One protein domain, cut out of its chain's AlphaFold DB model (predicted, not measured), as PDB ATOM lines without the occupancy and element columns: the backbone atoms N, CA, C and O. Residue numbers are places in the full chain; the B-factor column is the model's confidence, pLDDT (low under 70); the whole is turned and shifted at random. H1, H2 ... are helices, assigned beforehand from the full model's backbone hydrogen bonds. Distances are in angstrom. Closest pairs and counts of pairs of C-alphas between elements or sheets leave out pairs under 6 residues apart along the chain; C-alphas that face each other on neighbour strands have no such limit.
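What this domain is: This is residues 2 to 76 of the 221 residues of the protein "Hypothetical protein" of Didymodactylos carnosus (UniProt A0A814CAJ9). What is the main picture? There is little regular structure: an elongated body of winding loops has short helix H1 toward one end, H2 in its middle and the loop round Ser 27 at the other end. What builds it? The printed part has 75 residues, with H1 then H2 and no named strand; the class is all helix, on only 10 residues. How dense? It is only just loose, close to compact, with radius of gyration of the C-alphas 14.0 A and spans of 41 by 24 by 22 A.

Where its parts are: Where is H1? Residues 49 to 54 run 8.9 A from C-alpha 49 at (-111.706, 37.212, 42.022). Where is H2? Residues 65 to 68 end at C-alpha 68, (-104.524, 29.758, 42.596).

How they stand to each other: Do H1 and H2 touch? They are only just apart, closest C-alphas 8.5 A, across a short link. Are backbones regularly paired? Every O i to N i+4 pair in H1 is within hydrogen-bond range; H2 is too short for one.

The domain as a whole: Any cut? The printed part has no cut. Where is confidence low? Residues 2 to 4 and 56 to 59 are under 70.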
ATOM      1  N   ILE A   2    -115.806  40.216  52.731       54.03
ATOM      2  CA  ILE A   2    -114.677  39.396  52.283       54.03
ATOM      3  C   ILE A   2    -114.212  38.729  53.573       54.03
ATOM      4  O   ILE A   2    -113.787  39.428  54.486       54.03
ATOM      5  N   SER A   3    -114.487  37.438  53.741       58.81
ATOM      6  CA  SER A   3    -113.943  36.703  54.871       58.81
ATOM      7  C   SER A   3    -112.428  36.826  54.752       58.81
ATOM      8  O   SER A   3    -111.874  36.462  53.714       58.81
ATOM      9  N   ASP A   4    -111.778  37.402  55.765       64.25
ATOM     10  CA  ASP A   4    -110.320  37.442  55.886       64.25
ATOM     11  C   ASP A   4    -109.827  36.005  56.085       64.25
ATOM     12  O   ASP A   4    -109.511  35.567  57.189       64.25
ATOM     13  N   VAL A   5    -109.866  35.211  55.015       70.44
ATOM     14  CA  VAL A   5    -109.316  33.863  54.995       70.44
ATOM     15  C   VAL A   5    -107.802  34.046  55.033       70.44
ATOM     16  O   VAL A   5    -107.256  34.641  54.103       70.44
ATOM     17  N   PRO A   6    -107.101  33.576  56.079       75.81
ATOM     18  CA  PRO A   6    -105.653  33.693  56.148       75.81
ATOM     19  C   PRO A   6    -105.037  32.798  55.069       75.81
ATOM     20  O   PRO A   6    -104.900  31.586  55.243       75.81
ATOM     21  N   LEU A   7    -104.702  33.396  53.927       81.56
ATOM     22  CA  LEU A   7    -104.075  32.692  52.817       81.56
ATOM     23  C   LEU A   7    -102.604  32.431  53.134       81.56
ATOM     24  O   LEU A   7    -101.863  33.322  53.549       81.56
ATOM     25  N   ARG A   8    -102.182  31.187  52.920       86.19
ATOM     26  CA  ARG A   8    -100.781  30.774  53.022       86.19
ATOM     27  C   ARG A   8    -100.134  30.825  51.641       86.19
ATOM     28  O   ARG A   8    -100.819  30.697  50.628       86.19
ATOM     29  N   ALA A   9     -98.809  30.948  51.603       88.25
ATOM     30  CA  ALA A   9     -98.047  30.920  50.351       88.25
ATOM     31  C   ALA A   9     -98.168  29.579  49.595       88.25
ATOM     32  O   ALA A   9     -97.993  29.540  48.382       88.25
ATOM     33  N   TYR A  10     -98.501  28.495  50.299       89.31
ATOM     34  CA  TYR A  10     -98.705  27.158  49.746       89.31
ATOM     35  C   TYR A  10     -99.946  26.502  50.360       89.31
ATOM     36  O   TYR A  10    -100.374  26.858  51.463       89.31
ATOM     37  N   TYR A  11    -100.520  25.544  49.635       90.75
ATOM     38  CA  TYR A  11    -101.694  24.803  50.079       90.75
ATOM     39  C   TYR A  11    -101.334  23.835  51.213       90.75
ATOM     40  O   TYR A  11    -100.350  23.102  51.122       90.75
ATOM     41  N   VAL A  12    -102.143  23.824  52.273       89.06
ATOM     42  CA  VAL A  12    -102.042  22.856  53.371       89.06
ATOM     43  C   VAL A  12    -103.432  22.262  53.598       89.06
ATOM     44  O   VAL A  12    -104.359  23.039  53.848       89.06
ATOM     45  N   PRO A  13    -103.608  20.935  53.498       88.06
ATOM     46  CA  PRO A  13    -104.891  20.296  53.745       88.06
ATOM     47  C   PRO A  13    -105.276  20.434  55.228       88.06
ATOM     48  O   PRO A  13    -104.399  20.553  56.078       88.06
ATOM     49  N   PRO A  14    -106.572  20.409  55.574       83.88
ATOM     50  CA  PRO A  14    -107.003  20.506  56.971       83.88
ATOM     51  C   PRO A  14    -106.614  19.275  57.805       83.88
ATOM     52  O   PRO A  14    -106.335  19.414  58.992       83.88
ATOM     53  N   ASP A  15    -106.565  18.099  57.175       84.50
ATOM     54  CA  ASP A  15    -106.354  16.808  57.844       84.50
ATOM     55  C   ASP A  15    -104.897  16.313  57.771       84.50
ATOM     56  O   ASP A  15    -104.593  15.207  58.216       84.50
ATOM     57  N   GLN A  16    -103.993  17.091  57.165       82.06
ATOM     58  CA  GLN A  16    -102.601  16.699  56.939       82.06
ATOM     59  C   GLN A  16    -101.648  17.871  57.173       82.06
ATOM     60  O   GLN A  16    -101.947  19.014  56.834       82.06
ATOM     61  N   ASP A  17    -100.444  17.571  57.656       80.31
ATOM     62  CA  ASP A  17     -99.434  18.595  57.945       80.31
ATOM     63  C   ASP A  17     -98.770  19.172  56.685       80.31
ATOM     64  O   ASP A  17     -98.124  20.223  56.732       80.31
ATOM     65  N   SER A  18     -98.862  18.484  55.545       86.38
ATOM     66  CA  SER A  18     -98.196  18.874  54.298       86.38
ATOM     67  C   SER A  18     -98.912  18.296  53.083       86.38
ATOM     68  O   SER A  18     -99.334  17.146  53.107       86.38
ATOM     69  N   PHE A  19     -99.002  19.088  52.013       90.69
ATOM     70  CA  PHE A  19     -99.422  18.629  50.691       90.69
ATOM     71  C   PHE A  19     -98.188  18.484  49.809       90.69
ATOM     72  O   PHE A  19     -97.482  19.465  49.569       90.69
ATOM     73  N   VAL A  20     -97.930  17.269  49.338       92.12
ATOM     74  CA  VAL A  20     -96.832  16.983  48.414       92.12
ATOM     75  C   VAL A  20     -97.422  16.823  47.023       92.12
ATOM     76  O   VAL A  20     -98.401  16.113  46.833       92.12
ATOM     77  N   CYS A  21     -96.839  17.515  46.052       93.56
ATOM     78  CA  CYS A  21     -97.285  17.485  44.671       93.56
ATOM     79  C   CYS A  21     -96.180  16.951  43.765       93.56
ATOM     80  O   CYS A  21     -94.989  17.091  44.047       93.56
ATOM     81  N   SER A  22     -96.585  16.394  42.632       94.31
ATOM     82  CA  SER A  22     -95.689  16.088  41.530       94.31
ATOM     83  C   SER A  22     -95.657  17.236  40.524       94.31
ATOM     84  O   SER A  22     -96.675  17.874  40.242       94.31
ATOM     85  N   GLY A  23     -94.486  17.462  39.925       90.12
ATOM     86  CA  GLY A  23     -94.311  18.432  38.845       90.12
ATOM     87  C   GLY A  23     -95.208  18.147  37.630       90.12
ATOM     88  O   GLY A  23     -95.758  17.053  37.473       90.12
ATOM     89  N   ILE A  24     -95.329  19.127  36.728       84.44
ATOM     90  CA  ILE A  24     -96.240  19.068  35.563       84.44
ATOM     91  C   ILE A  24     -95.981  17.828  34.690       84.44
ATOM     92  O   ILE A  24     -96.926  17.167  34.276       84.44
ATOM     93  N   ASN A  25     -94.712  17.459  34.503       86.75
ATOM     94  CA  ASN A  25     -94.302  16.279  33.728       86.75
ATOM     95  C   ASN A  25     -93.908  15.076  34.605       86.75
ATOM     96  O   ASN A  25     -93.381  14.091  34.094       86.75
ATOM     97  N   GLY A  26     -94.100  15.162  35.923       86.25
ATOM     98  CA  GLY A  26     -93.781  14.066  36.838       86.25
ATOM     99  C   GLY A  26     -94.817  12.945  36.771       86.25
ATOM    100  O   GLY A  26     -95.973  13.177  36.417       86.25
ATOM    101  N   SER A  27     -94.426  11.733  37.152       92.19
ATOM    102  CA  SER A  27     -95.326  10.575  37.257       92.19
ATOM    103  C   SER A  27     -95.963  10.407  38.640       92.19
ATOM    104  O   SER A  27     -96.596   9.383  38.890       92.19
ATOM    105  N   GLY A  28     -95.769  11.369  39.545       93.69
ATOM    106  CA  GLY A  28     -96.284  11.273  40.904       93.69
ATOM    107  C   GLY A  28     -97.802  11.388  40.924       93.69
ATOM    108  O   GLY A  28     -98.403  11.997  40.031       93.69
ATOM    109  N   MET A  29     -98.403  10.759  41.928       92.69
ATOM    110  CA  MET A  29     -99.847  10.547  41.992       92.69
ATOM    111  C   MET A  29    -100.637  11.825  42.247       92.69
ATOM    112  O   MET A  29    -101.741  11.946  41.732       92.69
ATOM    113  N   THR A  30    -100.076  12.770  43.002       93.06
ATOM    114  CA  THR A  30    -100.810  13.955  43.451       93.06
ATOM    115  C   THR A  30    -100.453  15.168  42.599       93.06
ATOM    116  O   THR A  30     -99.287  15.565  42.493       93.06
ATOM    117  N   LYS A  31    -101.464  15.798  41.989       93.38
ATOM    118  CA  LYS A  31    -101.291  16.999  41.150       93.38
ATOM    119  C   LYS A  31    -101.956  18.227  41.764       93.38
ATOM    120  O   LYS A  31    -103.021  18.153  42.366       93.38
ATOM    121  N   CYS A  32    -101.387  19.410  41.518       92.56
ATOM    122  CA  CYS A  32    -101.997  20.681  41.940       92.56
ATOM    123  C   CYS A  32    -103.387  20.923  41.318       92.56
ATOM    124  O   CYS A  32    -104.195  21.658  41.877       92.56
ATOM    125  N   SER A  33    -103.689  20.293  40.179       90.88
ATOM    126  CA  SER A  33    -105.016  20.338  39.551       90.88
ATOM    127  C   SER A  33    -106.103  19.613  40.348       90.88
ATOM    128  O   SER A  33    -107.281  19.863  40.118       90.88
ATOM    129  N   GLU A  34    -105.726  18.720  41.262       90.69
ATOM    130  CA  GLU A  34    -106.644  17.896  42.060       90.69
ATOM    131  C   GLU A  34    -106.956  18.525  43.423       90.69
ATOM    132  O   GLU A  34    -107.714  17.962  44.213       90.69
ATOM    133  N   ILE A  35    -106.403  19.712  43.707       92.88
ATOM    134  CA  ILE A  35    -106.680  20.437  44.945       92.88
ATOM    135  C   ILE A  35    -108.187  20.737  45.019       92.88
ATOM    136  O   ILE A  35    -108.743  21.369  44.112       92.88
ATOM    137  N   PRO A  36    -108.872  20.317  46.098       92.69
ATOM    138  CA  PRO A  36    -110.306  20.507  46.220       92.69
ATOM    139  C   PRO A  36    -110.654  21.995  46.300       92.69
ATOM    140  O   PRO A  36    -109.916  22.809  46.862       92.69
ATOM    141  N   LYS A  37    -111.828  22.355  45.768       91.56
ATOM    142  CA  LYS A  37    -112.367  23.715  45.896       91.56
ATOM    143  C   LYS A  37    -112.512  24.090  47.375       91.56
ATOM    144  O   LYS A  37    -112.899  23.259  48.197       91.56
ATOM    145  N   LEU A  38    -112.240  25.354  47.700       90.06
ATOM    146  CA  LEU A  38    -112.380  25.876  49.057       90.06
ATOM    147  C   LEU A  38    -113.827  25.715  49.546       90.06
ATOM    148  O   LEU A  38    -114.770  26.080  48.842       90.06
ATOM    149  N   ARG A  39    -114.006  25.207  50.768       87.19
ATOM    150  CA  ARG A  39    -115.315  25.108  51.427       87.19
ATOM    151  C   ARG A  39    -115.366  26.053  52.621       87.19
ATOM    152  O   ARG A  39    -114.496  25.996  53.485       87.19
ATOM    153  N   GLN A  40    -116.383  26.910  52.674       85.44
ATOM    154  CA  GLN A  40    -116.677  27.775  53.820       85.44
ATOM    155  C   GLN A  40    -118.006  27.315  54.433       85.44
ATOM    156  O   GLN A  40    -119.082  27.567  53.890       85.44
ATOM    157  N   GLY A  41    -117.934  26.566  55.538       83.06
ATOM    158  CA  GLY A  41    -119.101  25.881  56.103       83.06
ATOM    159  C   GLY A  41    -119.695  24.873  55.110       83.06
ATOM    160  O   GLY A  41    -118.985  24.019  54.581       83.06
ATOM    161  N   ASN A  42    -120.993  24.996  54.821       84.56
ATOM    162  CA  ASN A  42    -121.689  24.121  53.868       84.56
ATOM    163  C   ASN A  42    -121.603  24.587  52.404       84.56
ATOM    164  O   ASN A  42    -122.104  23.888  51.525       84.56
ATOM    165  N   VAL A  43    -120.970  25.731  52.124       85.50
ATOM    166  CA  VAL A  43    -120.889  26.302  50.773       85.50
ATOM    167  C   VAL A  43    -119.534  25.984  50.142       85.50
ATOM    168  O   VAL A  43    -118.482  26.228  50.738       85.50
ATOM    169  N   THR A  44    -119.558  25.454  48.919       90.06
ATOM    170  CA  THR A  44    -118.365  25.304  48.077       90.06
ATOM    171  C   THR A  44    -118.148  26.597  47.301       90.06
ATOM    172  O   THR A  44    -119.038  27.043  46.579       90.06
ATOM    173  N   CYS A  45    -116.974  27.202  47.441       89.12
ATOM    174  CA  CYS A  45    -116.619  28.401  46.698       89.12
ATOM    175  C   CYS A  45    -116.287  28.030  45.252       89.12
ATOM    176  O   CYS A  45    -115.457  27.152  45.006       89.12
ATOM    177  N   GLU A  46    -116.915  28.705  44.293       89.12
ATOM    178  CA  GLU A  46    -116.711  28.447  42.859       89.12
ATOM    179  C   GLU A  46    -116.224  29.671  42.085       89.12
ATOM    180  O   GLU A  46    -115.705  29.520  40.984       89.12
ATOM    181  N   LEU A  47    -116.367  30.865  42.662       87.94
ATOM    182  CA  LEU A  47    -116.049  32.118  41.991       87.94
ATOM    183  C   LEU A  47    -114.539  32.376  41.993       87.94
ATOM    184  O   LEU A  47    -113.833  32.040  42.947       87.94
ATOM    185  N   ASP A  48    -114.043  33.017  40.944       89.00
ATOM    186  CA  ASP A  48    -112.752  33.696  40.935       89.00
ATOM    187  C   ASP A  48    -112.886  35.146  41.418       89.00
ATOM    188  O   ASP A  48    -113.975  35.630  41.744       89.00
ATOM    189  N   HIS A  49    -111.749  35.829  41.548       85.31
ATOM    190  CA  HIS A  49    -111.706  37.212  42.022       85.31
ATOM    191  C   HIS A  49    -112.557  38.158  41.152       85.31
ATOM    192  O   HIS A  49    -113.304  39.001  41.667       85.31
ATOM    193  N   ASP A  50    -112.483  37.990  39.833       85.56
ATOM    194  CA  ASP A  50    -113.156  38.865  38.878       85.56
ATOM    195  C   ASP A  50    -114.658  38.562  38.814       85.56
ATOM    196  O   ASP A  50    -115.479  39.482  38.857       85.56
ATOM    197  N   GLY A  51    -115.045  37.284  38.849       83.88
ATOM    198  CA  GLY A  51    -116.435  36.848  38.941       83.88
ATOM    199  C   GLY A  51    -117.116  37.282  40.240       83.88
ATOM    200  O   GLY A  51    -118.287  37.669  40.225       83.88
ATOM    201  N   TYR A  52    -116.391  37.309  41.362       82.50
ATOM    202  CA  TYR A  52    -116.908  37.849  42.626       82.50
ATOM    203  C   TYR A  52    -117.167  39.364  42.562       82.50
ATOM    204  O   TYR A  52    -118.143  39.862  43.132       82.50
ATOM    205  N   SER A  53    -116.317  40.096  41.838       82.31
ATOM    206  CA  SER A  53    -116.455  41.544  41.644       82.31
ATOM    207  C   SER A  53    -117.592  41.885  40.672       82.31
ATOM    208  O   SER A  53    -118.392  42.777  40.953       82.31
ATOM    209  N   ALA A  54    -117.727  41.133  39.576       80.56
ATOM    210  CA  ALA A  54    -118.778  41.320  38.574       80.56
ATOM    211  C   ALA A  54    -120.194  41.057  39.125       80.56
ATOM    212  O   ALA A  54    -121.154  41.736  38.760       80.56
ATOM    213  N   THR A  55    -120.329  40.107  40.055       72.56
ATOM    214  CA  THR A  55    -121.614  39.716  40.663       72.56
ATOM    215  C   THR A  55    -122.064  40.614  41.824       72.56
ATOM    216  O   THR A  55    -123.041  40.291  42.494       72.56
ATOM    217  N   HIS A  56    -121.395  41.754  42.058       68.50
ATOM    218  CA  HIS A  56    -121.722  42.700  43.135       68.50
ATOM    219  C   HIS A  56    -121.779  42.044  44.527       68.50
ATOM    220  O   HIS A  56    -122.737  42.233  45.272       68.50
ATOM    221  N   ARG A  57    -120.726  41.298  44.906       69.44
ATOM    222  CA  ARG A  57    -120.583  40.673  46.239       69.44
ATOM    223  C   ARG A  57    -121.827  39.864  46.636       69.44
ATOM    224  O   ARG A  57    -122.522  40.241  47.586       69.44
ATOM    225  N   PRO A  58    -122.107  38.758  45.931       67.94
ATOM    226  CA  PRO A  58    -123.279  37.934  46.185       67.94
ATOM    227  C   PRO A  58    -123.353  37.569  47.667       67.94
ATOM    228  O   PRO A  58    -122.362  37.140  48.259       67.94
ATOM    229  N   THR A  59    -124.538  37.718  48.261       68.94
ATOM    230  CA  THR A  59    -124.789  37.404  49.676       68.94
ATOM    231  C   THR A  59    -124.393  35.971  50.040       68.94
ATOM    232  O   THR A  59    -123.996  35.736  51.176       68.94
ATOM    233  N   ASN A  60    -124.420  35.049  49.064       72.88
ATOM    234  CA  ASN A  60    -124.135  33.620  49.233       72.88
ATOM    235  C   ASN A  60    -122.980  33.095  48.351       72.88
ATOM    236  O   ASN A  60    -122.899  31.891  48.111       72.88
ATOM    237  N   GLY A  61    -122.102  33.963  47.835       76.56
ATOM    238  CA  GLY A  61    -120.957  33.547  47.014       76.56
ATOM    239  C   GLY A  61    -119.621  33.818  47.699       76.56
ATOM    240  O   GLY A  61    -119.456  34.827  48.380       76.56
ATOM    241  N   CYS A  62    -118.652  32.927  47.502       86.62
ATOM    242  CA  CYS A  62    -117.288  33.079  48.002       86.62
ATOM    243  C   CYS A  62    -116.260  32.763  46.911       86.62
ATOM    244  O   CYS A  62    -116.530  31.992  45.985       86.62
ATOM    245  N   ILE A  63    -115.082  33.381  47.032       88.69
ATOM    246  CA  ILE A  63    -113.952  33.185  46.121       88.69
ATOM    247  C   ILE A  63    -113.270  31.857  46.449       88.69
ATOM    248  O   ILE A  63    -112.930  31.584  47.603       88.69
ATOM    249  N   ASN A  64    -113.039  31.029  45.434       91.19
ATOM    250  CA  ASN A  64    -112.256  29.811  45.553       91.19
ATOM    251  C   ASN A  64    -110.761  30.133  45.520       91.19
ATOM    252  O   ASN A  64    -110.131  30.056  44.469       91.19
ATOM    253  N   TRP A  65    -110.166  30.479  46.657       90.25
ATOM    254  CA  TRP A  65    -108.731  30.778  46.702       90.25
ATOM    255  C   TRP A  65    -107.840  29.576  46.360       90.25
ATOM    256  O   TRP A  65    -106.752  29.761  45.818       90.25
ATOM    257  N   ASN A  66    -108.325  28.345  46.573       92.19
ATOM    258  CA  ASN A  66    -107.558  27.135  46.271       92.19
ATOM    259  C   ASN A  66    -107.207  27.007  44.781       92.19
ATOM    260  O   ASN A  66    -106.206  26.387  44.437       92.19
ATOM    261  N   GLN A  67    -107.977  27.649  43.895       91.38
ATOM    262  CA  GLN A  67    -107.729  27.610  42.455       91.38
ATOM    263  C   GLN A  67    -106.408  28.263  42.033       91.38
ATOM    264  O   GLN A  67    -105.989  28.063  40.895       91.38
ATOM    265  N   TYR A  68    -105.781  29.071  42.894       91.38
ATOM    266  CA  TYR A  68    -104.524  29.758  42.596       91.38
ATOM    267  C   TYR A  68    -103.280  28.926  42.961       91.38
ATOM    268  O   TYR A  68    -102.188  29.234  42.486       91.38
ATOM    269  N   TYR A  69    -103.424  27.826  43.710       92.44
ATOM    270  CA  TYR A  69    -102.328  26.893  44.005       92.44
ATOM    271  C   TYR A  69    -102.072  25.947  42.825       92.44
ATOM    272  O   TYR A  69    -102.406  24.771  42.867       92.44
ATOM    273  N   ARG A  70    -101.504  26.467  41.732       91.38
ATOM    274  CA  ARG A  70    -101.321  25.703  40.480       91.38
ATOM    275  C   ARG A  70     -99.900  25.213  40.235       91.38
ATOM    276  O   ARG A  70     -99.700  24.311  39.425       91.38
ATOM    277  N   PHE A  71     -98.923  25.821  40.896       91.44
ATOM    278  CA  PHE A  71     -97.513  25.544  40.662       91.44
ATOM    279  C   PHE A  71     -96.964  24.630  41.749       91.44
ATOM    280  O   PHE A  71     -97.035  24.954  42.933       91.44
ATOM    281  N   CYS A  72     -96.398  23.504  41.323       92.44
ATOM    282  CA  CYS A  72     -95.674  22.602  42.200       92.44
ATOM    283  C   CYS A  72     -94.190  22.984  42.205       92.44
ATOM    284  O   CYS A  72     -93.493  22.729  41.224       92.44
ATOM    285  N   ASN A  73     -93.734  23.601  43.294       90.56
ATOM    286  CA  ASN A  73     -92.345  24.004  43.500       90.56
ATOM    287  C   ASN A  73     -91.809  23.412  44.806       90.56
ATOM    288  O   ASN A  73     -92.567  23.128  45.732       90.56
ATOM    289  N   THR A  74     -90.488  23.265  44.885       87.12
ATOM    290  CA  THR A  74     -89.796  22.854  46.109       87.12
ATOM    291  C   THR A  74     -90.009  23.885  47.216       87.12
ATOM    292  O   THR A  74     -89.898  25.088  46.974       87.12
ATOM    293  N   SER A  75     -90.311  23.412  48.425       84.12
ATOM    294  CA  SER A  75     -90.463  24.244  49.622       84.12
ATOM    295  C   SER A  75     -89.206  24.174  50.490       84.12
ATOM    296  O   SER A  75     -88.462  23.200  50.419       84.12
ATOM    297  N   ASP A  76     -89.010  25.165  51.360       81.00
ATOM    298  CA  ASP A  76     -87.909  25.182  52.334       81.00
ATOM    299  C   ASP A  76     -88.119  24.188  53.493       81.00
ATOM    300  O   ASP A  76     -87.202  23.926  54.272       81.00
TER     301      ASP A  76